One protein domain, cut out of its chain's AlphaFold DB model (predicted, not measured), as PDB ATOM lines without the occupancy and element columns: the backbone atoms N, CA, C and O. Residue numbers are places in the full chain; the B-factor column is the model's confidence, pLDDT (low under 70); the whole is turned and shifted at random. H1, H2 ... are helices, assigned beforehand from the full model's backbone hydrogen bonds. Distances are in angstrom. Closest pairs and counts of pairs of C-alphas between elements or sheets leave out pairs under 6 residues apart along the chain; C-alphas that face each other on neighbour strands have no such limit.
ATOM      1  N   ASP A 340     138.391 102.801  96.371       88.56
ATOM      2  CA  ASP A 340     137.852 102.140  97.562       88.56
ATOM      3  C   ASP A 340     136.336 102.356  97.703       88.56
ATOM      4  O   ASP A 340     135.597 101.413  97.996       88.56
ATOM      5  N   GLY A 341     135.851 103.575  97.445       89.88
ATOM      6  CA  GLY A 341     134.421 103.888  97.426       89.88
ATOM      7  C   GLY A 341     133.664 103.115  96.339       89.88
ATOM      8  O   GLY A 341     132.622 102.518  96.610       89.88
ATOM      9  N   ALA A 342     134.223 103.034  95.128       88.75
ATOM     10  CA  ALA A 342     133.655 102.262  94.023       88.75
ATOM     11  C   ALA A 342     133.572 100.761  94.348       88.75
ATOM     12  O   ALA A 342     132.569 100.111  94.042       88.75
ATOM     13  N   ALA A 343     134.570 100.208  95.046       86.12
ATOM     14  CA  ALA A 343     134.540  98.818  95.503       86.12
ATOM     15  C   ALA A 343     133.382  98.530  96.485       86.12
ATOM     16  O   ALA A 343     132.864  97.413  96.508       86.12
ATOM     17  N   LEU A 344     132.920  99.524  97.256       84.00
ATOM     18  CA  LEU A 344     131.722  99.394  98.102       84.00
ATOM     19  C   LEU A 344     130.410  99.420  97.304       84.00
ATOM     20  O   LEU A 344     129.402  98.859  97.750       84.00
ATOM     21  N   ASN A 345     130.409 100.082  96.146       85.56
ATOM     22  CA  ASN A 345     129.267 100.125  95.231       85.56
ATOM     23  C   ASN A 345     129.184  98.891  94.332       85.56
ATOM     24  O   ASN A 345     128.099  98.609  93.825       85.56
ATOM     25  N   ALA A 346     130.282  98.143  94.182       85.00
ATOM     26  CA  ALA A 346     130.312  96.905  93.417       85.00
ATOM     27  C   ALA A 346     129.191  95.951  93.851       85.00
ATOM     28  O   ALA A 346     128.845  95.855  95.034       85.00
ATOM     29  N   THR A 347     128.614  95.255  92.877       84.62
ATOM     30  CA  THR A 347     127.544  94.289  93.106       84.62
ATOM     31  C   THR A 347     128.066  92.863  93.016       84.62
ATOM     32  O   THR A 347     128.940  92.566  92.201       84.62
ATOM     33  N   ASP A 348     127.509  91.973  93.831       80.69
ATOM     34  CA  ASP A 348     127.717  90.534  93.707       80.69
ATOM     35  C   ASP A 348     127.004  89.955  92.468       80.69
ATOM     36  O   ASP A 348     126.366  90.669  91.686       80.69
ATOM     37  N   THR A 349     127.111  88.638  92.278       77.94
ATOM     38  CA  THR A 349     126.472  87.913  91.165       77.94
ATOM     39  C   THR A 349     124.946  88.015  91.161       77.94
ATOM     40  O   THR A 349     124.337  87.796  90.117       77.94
ATOM     41  N   ASP A 350     124.336  88.371  92.294       79.19
ATOM     42  CA  ASP A 350     122.892  88.556  92.452       79.19
ATOM     43  C   ASP A 350     122.474  90.032  92.270       79.19
ATOM     44  O   ASP A 350     121.320  90.390  92.522       79.19
ATOM     45  N   GLY A 351     123.400  90.912  91.869       79.25
ATOM     46  CA  GLY A 351     123.150  92.343  91.688       79.25
ATOM     47  C   GLY A 351     123.012  93.121  93.001       79.25
ATOM     48  O   GLY A 351     122.537  94.259  92.998       79.25
ATOM     49  N   ARG A 352     123.399  92.541  94.144       81.50
ATOM     50  CA  ARG A 352     123.331  93.208  95.452       81.50
ATOM     51  C   ARG A 352     124.649  93.897  95.753       81.50
ATOM     52  O   ARG A 352     125.713  93.329  95.539       81.50
ATOM     53  N   ARG A 353     124.594  95.110  96.313       82.12
ATOM     54  CA  ARG A 353     125.802  95.832  96.745       82.12
ATOM     55  C   ARG A 353     126.612  95.002  97.741       82.12
ATOM     56  O   ARG A 353     126.045  94.467  98.697       82.12
ATOM     57  N   CYS A 354     127.933  95.008  97.573       83.19
ATOM     58  CA  CYS A 354     128.893  94.396  98.490       83.19
ATOM     59  C   CYS A 354     128.677  94.852  99.939       83.19
ATOM     60  O   CYS A 354     128.770  94.036 100.855       83.19
ATOM     61  N   LEU A 355     128.311  96.125 100.141       85.88
ATOM     62  CA  LEU A 355     127.833  96.643 101.418       85.88
ATOM     63  C   LEU A 355     126.488  97.382 101.244       85.88
ATOM     64  O   LEU A 355     126.421  98.395 100.544       85.88
ATOM     65  N   PRO A 356     125.400  96.930 101.895       87.50
ATOM     66  CA  PRO A 356     124.117  97.629 101.845       87.50
ATOM     67  C   PRO A 356     124.172  99.032 102.465       87.50
ATOM     68  O   PRO A 356     124.823  99.239 103.492       87.50
ATOM     69  N   ARG A 357     123.393  99.978 101.914       84.88
ATOM     70  CA  ARG A 357     123.321 101.379 102.394       84.88
ATOM     71  C   ARG A 357     123.011 101.491 103.887       84.88
ATOM     72  O   ARG A 357     123.580 102.339 104.565       84.88
ATOM     73  N   SER A 358     122.140 100.624 104.406       87.81
ATOM     74  CA  SER A 358     121.789 100.600 105.831       87.81
ATOM     75  C   SER A 358     122.983 100.258 106.725       87.81
ATOM     76  O   SER A 358     123.134 100.844 107.791       87.81
ATOM     77  N   GLN A 359     123.868  99.364 106.275       89.19
ATOM     78  CA  GLN A 359     125.078  98.990 107.013       89.19
ATOM     79  C   GLN A 359     126.159 100.066 106.900       89.19
ATOM     80  O   GLN A 359     126.807 100.387 107.892       89.19
ATOM     81  N   ALA A 360     126.307 100.681 105.723       87.25
ATOM     82  CA  ALA A 360     127.165 101.850 105.549       87.25
ATOM     83  C   ALA A 360     126.744 102.997 106.485       87.25
ATOM     84  O   ALA A 360     127.582 103.572 107.173       87.25
ATOM     85  N   HIS A 361     125.441 103.285 106.574       87.12
ATOM     86  CA  HIS A 361     124.903 104.283 107.498       87.12
ATOM     87  C   HIS A 361     125.176 103.930 108.967       87.12
ATOM     88  O   HIS A 361     125.706 104.766 109.692       87.12
ATOM     89  N   ALA A 362     124.929 102.682 109.379       87.38
ATOM     90  CA  ALA A 362     125.238 102.228 110.736       87.38
ATOM     91  C   ALA A 362     126.726 102.407 111.091       87.38
ATOM     92  O   ALA A 362     127.062 102.793 112.209       87.38
ATOM     93  N   LEU A 363     127.632 102.179 110.135       86.69
ATOM     94  CA  LEU A 363     129.060 102.411 110.347       86.69
ATOM     95  C   LEU A 363     129.434 103.900 110.413       86.69
ATOM     96  O   LEU A 363     130.395 104.231 111.105       86.69
ATOM     97  N   ARG A 364     128.695 104.800 109.743       88.50
ATOM     98  CA  ARG A 364     128.868 106.254 109.934       88.50
ATOM     99  C   ARG A 364     128.513 106.657 111.356       88.50
ATOM    100  O   ARG A 364     129.285 107.366 111.990       88.50
ATOM    101  N   GLU A 365     127.383 106.178 111.872       88.06
ATOM    102  CA  GLU A 365     126.963 106.478 113.246       88.06
ATOM    103  C   GLU A 365     127.925 105.892 114.282       88.06
ATOM    104  O   GLU A 365     128.252 106.549 115.270       88.06
ATOM    105  N   ALA A 366     128.455 104.693 114.022       88.81
ATOM    106  CA  ALA A 366     129.405 104.031 114.907       88.81
ATOM    107  C   ALA A 366     130.688 104.847 115.161       88.81
ATOM    108  O   ALA A 366     131.310 104.664 116.206       88.81
ATOM    109  N   LEU A 367     131.074 105.768 114.266       87.00
ATOM    110  CA  LEU A 367     132.209 106.679 114.486       87.00
ATOM    111  C   LEU A 367     131.999 107.633 115.673       87.00
ATOM    112  O   LEU A 367     132.972 108.113 116.252       87.00
ATOM    113  N   TYR A 368     130.746 107.892 116.048       87.94
ATOM    114  CA  TYR A 368     130.376 108.772 117.157       87.94
ATOM    115  C   TYR A 368     130.138 108.010 118.469       87.94
ATOM    116  O   TYR A 368     129.890 108.620 119.509       87.94
ATOM    117  N   TRP A 369     130.195 106.676 118.448       88.62
ATOM    118  CA  TRP A 369     129.965 105.851 119.630       88.62
ATOM    119  C   TRP A 369     131.239 105.665 120.470       88.62
ATOM    120  O   TRP A 369     132.355 105.723 119.949       88.62
ATOM    121  N   PRO A 370     131.107 105.350 121.776       87.31
ATOM    122  CA  PRO A 370     132.240 104.927 122.595       87.31
ATOM    123  C   PRO A 370     132.972 103.735 121.968       87.31
ATOM    124  O   PRO A 370     132.336 102.835 121.415       87.31
ATOM    125  N   SER A 371     134.301 103.675 122.116       85.12
ATOM    126  CA  SER A 371     135.145 102.748 121.342       85.12
ATOM    127  C   SER A 371     134.673 101.289 121.385       85.12
ATOM    128  O   SER A 371     134.553 100.676 120.335       85.12
ATOM    129  N   LYS A 372     134.294 100.745 122.550       87.56
ATOM    130  CA  LYS A 372     133.805  99.353 122.650       87.56
ATOM    131  C   LYS A 372     132.536  99.083 121.826       87.56
ATOM    132  O   LYS A 372     132.398  98.004 121.256       87.56
ATOM    133  N   ALA A 373     131.609 100.041 121.774       87.69
ATOM    134  CA  ALA A 373     130.371  99.904 121.009       87.69
ATOM    135  C   ALA A 373     130.649  99.990 119.502       87.69
ATOM    136  O   ALA A 373     130.164  99.150 118.744       87.69
ATOM    137  N   ALA A 374     131.497 100.937 119.088       86.75
ATOM    138  CA  ALA A 374     131.944 101.075 117.705       86.75
ATOM    139  C   ALA A 374     132.669  99.811 117.202       86.75
ATOM    140  O   ALA A 374     132.403  99.332 116.099       86.75
ATOM    141  N   GLU A 375     133.536  99.222 118.035       87.62
ATOM    142  CA  GLU A 375     134.231  97.968 117.721       87.62
ATOM    143  C   GLU A 375     133.269  96.789 117.555       87.62
ATOM    144  O   GLU A 375     133.395  95.990 116.624       87.62
ATOM    145  N   SER A 376     132.285  96.676 118.451       87.12
ATOM    146  CA  SER A 376     131.271  95.624 118.371       87.12
ATOM    147  C   SER A 376     130.417  95.758 117.108       87.12
ATOM    148  O   SER A 376     130.118  94.750 116.467       87.12
ATOM    149  N   ALA A 377     130.052  96.987 116.734       87.19
ATOM    150  CA  ALA A 377     129.290  97.274 115.524       87.19
ATOM    151  C   ALA A 377     130.064  96.868 114.263       87.19
ATOM    152  O   ALA A 377     129.546  96.129 113.423       87.19
ATOM    153  N   LEU A 378     131.338  97.267 114.173       87.75
ATOM    154  CA  LEU A 378     132.200  96.886 113.057       87.75
ATOM    155  C   LEU A 378     132.388  95.368 112.983       87.75
ATOM    156  O   LEU A 378     132.275  94.789 111.903       87.75
ATOM    157  N   ARG A 379     132.627  94.703 114.120       88.25
ATOM    158  CA  ARG A 379     132.793  93.244 114.169       88.25
ATOM    159  C   ARG A 379     131.558  92.516 113.640       88.25
ATOM    160  O   ARG A 379     131.702  91.588 112.846       88.25
ATOM    161  N   ALA A 380     130.361  92.947 114.039       87.44
ATOM    162  CA  ALA A 380     129.107  92.344 113.590       87.44
ATOM    163  C   ALA A 380     128.926  92.439 112.064       87.44
ATOM    164  O   ALA A 380     128.508  91.472 111.428       87.44
ATOM    165  N   ILE A 381     129.286  93.580 111.471       88.06
ATOM    166  CA  ILE A 381     129.176  93.804 110.024       88.06
ATOM    167  C   ILE A 381     130.271  93.033 109.278       88.06
ATOM    168  O   ILE A 381     129.976  92.314 108.324       88.06
ATOM    169  N   ARG A 382     131.519  93.086 109.750       86.81
ATOM    170  CA  ARG A 382     132.664  92.410 109.122       86.81
ATOM    171  C   ARG A 382     132.466  90.901 108.976       86.81
ATOM    172  O   ARG A 382     132.802  90.349 107.935       86.81
ATOM    173  N   HIS A 383     131.893  90.236 109.981       84.75
ATOM    174  CA  HIS A 383     131.596  88.799 109.892       84.75
ATOM    175  C   HIS A 383     130.552  88.457 108.822       84.75
ATOM    176  O   HIS A 383     130.554  87.343 108.308       84.75
ATOM    177  N   ARG A 384     129.653  89.394 108.503       85.81
ATOM    178  CA  ARG A 384     128.551  89.180 107.561       85.81
ATOM    179  C   ARG A 384     128.937  89.478 106.112       85.81
ATOM    180  O   ARG A 384     128.391  88.845 105.215       85.81
ATOM    181  N   TYR A 385     129.848  90.423 105.888       85.94
ATOM    182  CA  TYR A 385     130.252  90.879 104.555       85.94
ATOM    183  C   TYR A 385     131.733  90.561 104.316       85.94
ATOM    184  O   TYR A 385     132.594  91.437 104.376       85.94
ATOM    185  N   VAL A 386     132.035  89.280 104.095       82.62
ATOM    186  CA  VAL A 386     133.406  88.758 103.923       82.62
ATOM    187  C   VAL A 386     134.030  89.106 102.571       82.62
ATOM    188  O   VAL A 386     135.246  89.091 102.437       82.62
ATOM    189  N   GLN A 387     133.201  89.436 101.582       80.62
ATOM    190  CA  GLN A 387     133.613  89.880 100.251       80.62
ATOM    191  C   GLN A 387     134.210  91.295 100.239       80.62
ATOM    192  O   GLN A 387     134.796  91.715  99.249       80.62
ATOM    193  N   VAL A 388     134.029  92.044 101.328       81.00
ATOM    194  CA  VAL A 388     134.519  93.412 101.484       81.00
ATOM    195  C   VAL A 388     135.963  93.367 101.993       81.00
ATOM    196  O   VAL A 388     136.239  92.755 103.027       81.00
ATOM    197  N   ASP A 389     136.894  94.031 101.303       81.62
ATOM    198  CA  ASP A 389     138.293  94.150 101.744       81.62
ATOM    199  C   ASP A 389     138.424  95.177 102.880       81.62
ATOM    200  O   ASP A 389     138.792  96.340 102.693       81.62
ATOM    201  N   TRP A 390     138.083  94.743 104.094       79.19
ATOM    202  CA  TRP A 390     138.089  95.589 105.287       79.19
ATOM    203  C   TRP A 390     139.475  96.146 105.644       79.19
ATOM    204  O   TRP A 390     139.546  97.217 106.244       79.19
ATOM    205  N   SER A 391     140.565  95.448 105.299       77.12
ATOM    206  CA  SER A 391     141.942  95.931 105.501       77.12
ATOM    207  C   SER A 391     142.201  97.177 104.671       77.12
ATOM    208  O   SER A 391     142.574  98.219 105.212       77.12
ATOM    209  N   ARG A 392     141.931  97.091 103.367       76.00
ATOM    210  CA  ARG A 392     142.094  98.202 102.434       76.00
ATOM    211  C   ARG A 392     141.185  99.374 102.797       76.00
ATOM    212  O   ARG A 392     141.653 100.501 102.936       76.00
ATOM    213  N   LEU A 393     139.914  99.094 103.077       72.19
ATOM    214  CA  LEU A 393     138.900 100.120 103.336       72.19
ATOM    215  C   LEU A 393     139.123 100.916 104.628       72.19
ATOM    216  O   LEU A 393     138.795 102.101 104.687       72.19
ATOM    217  N   LEU A 394     139.699 100.302 105.662       72.56
ATOM    218  CA  LEU A 394     139.889 100.947 106.965       72.56
ATOM    219  C   LEU A 394     141.291 101.541 107.177       72.56
ATOM    220  O   LEU A 394     141.558 102.061 108.263       72.56
ATOM    221  N   GLY A 395     142.159 101.519 106.156       66.12
ATOM    222  CA  GLY A 395     143.456 102.209 106.185       66.12
ATOM    223  C   GLY A 395     144.691 101.348 105.927       66.12
ATOM    224  O   GLY A 395     145.765 101.715 106.388       66.12
ATOM    225  N   GLY A 396     144.565 100.225 105.215       60.19
ATOM    226  CA  GLY A 396     145.707  99.493 104.651       60.19
ATOM    227  C   GLY A 396     146.627  98.810 105.667       60.19
ATOM    228  O   GLY A 396     147.765  98.498 105.341       60.19
ATOM    229  N   VAL A 397     146.162  98.583 106.896       58.78
ATOM    230  CA  VAL A 397     146.887  97.761 107.875       58.78
ATOM    231  C   VAL A 397     146.700  96.280 107.539       58.78
ATOM    232  O   VAL A 397     145.574  95.853 107.273       58.78
ATOM    233  N   ASP A 398     147.776  95.487 107.652       54.88
ATOM    234  CA  ASP A 398     147.769  94.013 107.500       54.88
ATOM    235  C   ASP A 398     146.682  93.333 108.356       54.88
ATOM    236  O   ASP A 398     146.226  92.226 108.075       54.88
ATOM    237  N   THR A 399     146.234  94.023 109.410       59.81
ATOM    238  CA  THR A 399     145.062  93.663 110.203       59.81
ATOM    239  C   THR A 399     144.034  94.793 110.177       59.81
ATOM    240  O   THR A 399     144.302  95.909 110.615       59.81
ATOM    241  N   ALA A 400     142.824  94.508 109.683       61.06
ATOM    242  CA  ALA A 400     141.737  95.484 109.718       61.06
ATOM    243  C   ALA A 400     141.478  95.942 111.174       61.06
ATOM    244  O   ALA A 400     141.347  95.078 112.055       61.06
ATOM    245  N   PRO A 401     141.401  97.263 111.438       68.56
ATOM    246  CA  PRO A 401     141.310  97.809 112.783       68.56
ATOM    247  C   PRO A 401     140.049  97.322 113.498       68.56
ATOM    248  O   PRO A 401     139.035  96.996 112.878       68.56
ATOM    249  N   SER A 402     140.108  97.281 114.829       71.69
ATOM    250  CA  SER A 402     138.984  96.833 115.654       71.69
ATOM    251  C   SER A 402     137.792  97.785 115.598       71.69
ATOM    252  O   SER A 402     136.680  97.328 115.839       71.69
ATOM    253  N   ARG A 403     138.005  99.069 115.264       77.44
ATOM    254  CA  ARG A 403     137.002 100.150 115.230       77.44
ATOM    255  C   ARG A 403     136.974 100.879 113.876       77.44
ATOM    256  O   ARG A 403     138.019 100.946 113.223       77.44
ATOM    257  N   PRO A 404     135.838 101.489 113.487       75.81
ATOM    258  CA  PRO A 404     135.783 102.410 112.353       75.81
ATOM    259  C   PRO A 404     136.783 103.565 112.523       75.81
ATOM    260  O   PRO A 404     136.959 104.085 113.627       75.81
ATOM    261  N   THR A 405     137.456 103.951 111.440       81.44
ATOM    262  CA  THR A 405     138.435 105.050 111.414       81.44
ATOM    263  C   THR A 405     137.858 106.256 110.674       81.44
ATOM    264  O   THR A 405     136.954 106.084 109.868       81.44
ATOM    265  N   PRO A 406     138.361 107.482 110.867       80.44
ATOM    266  CA  PRO A 406     137.855 108.637 110.120       80.44
ATOM    267  C   PRO A 406     137.995 108.489 108.598       80.44
ATOM    268  O   PRO A 406     137.105 108.907 107.867       80.44
ATOM    269  N   ARG A 407     139.026 107.773 108.119       86.12
ATOM    270  CA  ARG A 407     139.156 107.369 106.708       86.12
ATOM    271  C   ARG A 407     137.920 106.633 106.187       86.12
ATOM    272  O   ARG A 407     137.554 106.794 105.031       86.12
ATOM    273  N   TRP A 408     137.269 105.826 107.026       86.75
ATOM    274  CA  TRP A 408     136.041 105.122 106.659       86.75
ATOM    275  C   TRP A 408     134.921 106.087 106.261       86.75
ATOM    276  O   TRP A 408     134.192 105.815 105.311       86.75
ATOM    277  N   LEU A 409     134.800 107.219 106.962       89.25
ATOM    278  CA  LEU A 409     133.837 108.254 106.597       89.25
ATOM    279  C   LEU A 409     134.145 108.807 105.207       89.25
ATOM    280  O   LEU A 409     133.242 108.910 104.384       89.25
ATOM    281  N   ASP A 410     135.419 109.078 104.932       91.75
ATOM    282  CA  ASP A 410     135.864 109.615 103.650       91.75
ATOM    283  C   ASP A 410     135.618 108.609 102.501       91.75
ATOM    284  O   ASP A 410     135.134 109.000 101.440       91.75
ATOM    285  N   VAL A 411     135.842 107.305 102.720       91.12
ATOM    286  CA  VAL A 411     135.522 106.236 101.746       91.12
ATOM    287  C   VAL A 411     134.017 106.147 101.492       91.12
ATOM    288  O   VAL A 411     133.576 105.982 100.356       91.12
ATOM    289  N   LEU A 412     133.212 106.240 102.550       90.62
ATOM    290  CA  LEU A 412     131.760 106.207 102.443       90.62
ATOM    291  C   LEU A 412     131.200 107.433 101.721       90.62
ATOM    292  O   LEU A 412     130.244 107.306 100.956       90.62
ATOM    293  N   ASP A 413     131.768 108.609 101.962       93.19
ATOM    294  CA  ASP A 413     131.432 109.818 101.217       93.19
ATOM    295  C   ASP A 413     131.848 109.666  99.742       93.19
ATOM    296  O   ASP A 413     131.054 109.972  98.857       93.19
ATOM    297  N   ALA A 414     133.031 109.113  99.451       92.56
ATOM    298  CA  ALA A 414     133.455 108.823  98.080       92.56
ATOM    299  C   ALA A 414     132.528 107.813  97.377       92.56
ATOM    300  O   ALA A 414     132.215 107.980  96.202       92.56
ATOM    301  N   ALA A 415     132.023 106.804  98.091       91.50
ATOM    302  CA  ALA A 415     131.051 105.853  97.551       91.50
ATOM    303  C   ALA A 415     129.698 106.509  97.213       91.50
ATOM    304  O   ALA A 415     129.045 106.103  96.256       91.50
ATOM    305  N   ASP A 416     129.257 107.505  97.987       90.75
ATOM    306  CA  ASP A 416     127.958 108.158  97.776       90.75
ATOM    307  C   ASP A 416     128.025 109.386  96.847       90.75
ATOM    308  O   ASP A 416     127.023 109.713  96.213       90.75
ATOM    309  N   PHE A 417     129.180 110.053  96.751       93.31
ATOM    310  CA  PHE A 417     129.339 111.351  96.072       93.31
ATOM    311  C   PHE A 417     130.484 111.401  95.045       93.31
ATOM    312  O   PHE A 417     130.705 112.426  94.393       93.31
ATOM    313  N   GLY A 418     131.225 110.300  94.889       87.50
ATOM    314  CA  GLY A 418     132.329 110.137  93.938       87.50
ATOM    315  C   GLY A 418     131.912 109.657  92.548       87.50
ATOM    316  O   GLY A 418     132.782 109.295  91.765       87.50
ATOM    317  N   GLY A 419     130.613 109.649  92.224       78.88
ATOM    318  CA  GLY A 419     130.103 109.368  90.877       78.88
ATOM    319  C   GLY A 419     130.175 107.912  90.392       78.88
ATOM    320  O   GLY A 419     129.926 107.696  89.205       78.88
TER     321      GLY A 419
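What this domain is: This is residues 340 to 419 of the 420 residues of an uncharacterized protein of Armatimonadetes bacterium (UniProt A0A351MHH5). A helical hairpin, H2 and H3, makes one side of a compact helical body, and H5 runs along the other side of H2, away from H3. The short H1 crosses the last part of H5 at a steep tilt, the four-residue H4 lies off to one side of H5 with Leu 393 close to Asp 340 of H1, and two long loops join H1 to H2 and H4 to H5. The 80 residues printed hold five named helices, H1 to H5 in order along the chain, and no named strand; the class is all helix. The whole is compact, with a radius of gyration of the C-alphas of 11.8 A and spans of 34 by 25 by 24 A.

Where its parts are: H1 is residues 340 to 345 and begins at C-alpha 340 at (137.852, 102.140, 97.562). H2 is residues 357 to 366, 14.2 A from first to last C-alpha. H3, the longest helix, is residues 371 to 384 and measures 20.4 A, from C-alpha 371 at (135.145, 102.748, 121.342). H4 is the four residues 390 to 393. H5 is residues 406 to 417, 16.7 A long, and ends at C-alpha 417 at (129.339, 111.351, 96.072).

How they stand to each other: H5 is the hub, touching H1, H2 and H4. Residues 411 to 416 of H5 touch H1, at a steep tilt of 50 degrees and the same way; the closest C-alphas, of Gly 341 and Ala 415, are 3.9 A apart. Residues 408 to 412 of H5 only just touch H2, with 3 pairs of C-alphas within 8 A, the closest being Arg 364 and Leu 409 at 6.3 A; the tilt is a shallow 29 degrees, opposite ways. Residues 407 to 411 of H5 only just touch H4, also with 3 pairs, the closest C-alphas being those of Leu 393 and Trp 408 at 6.7 A. H2 and H3 form a helical hairpin: they touch at a shallow tilt of 22 degrees, opposite ways, with the C-alphas of Ala 366 and Ala 374 closest at 4.8 A. The helix packing is only just mostly aligned, with 2 of 3 tilts shallow. H4 is close to but not clearly touching H1, where the closest C-alphas, of Asp 340 and Leu 393, are 6.2 A apart. H3 and H5 are apart, and H1 is apart from H2 and H3. Each O i to N i+4 pair is within hydrogen-bond range in H1, H2 and H5; in H3 it is 9 of 10, and H4 is too short for such a pair.

The domain as a whole: The C-alphas farthest apart, of Thr 349 and Pro 370, are 36.2 A from each other. The printed part has no cut. The links H1 to H2, 11 residues, and H4 to H5, 12 residues, are long; H2 to H3 and H3 to H4 are tight. Mean pLDDT of the printed part is 83.0, and residues 395 to 401 are under 70.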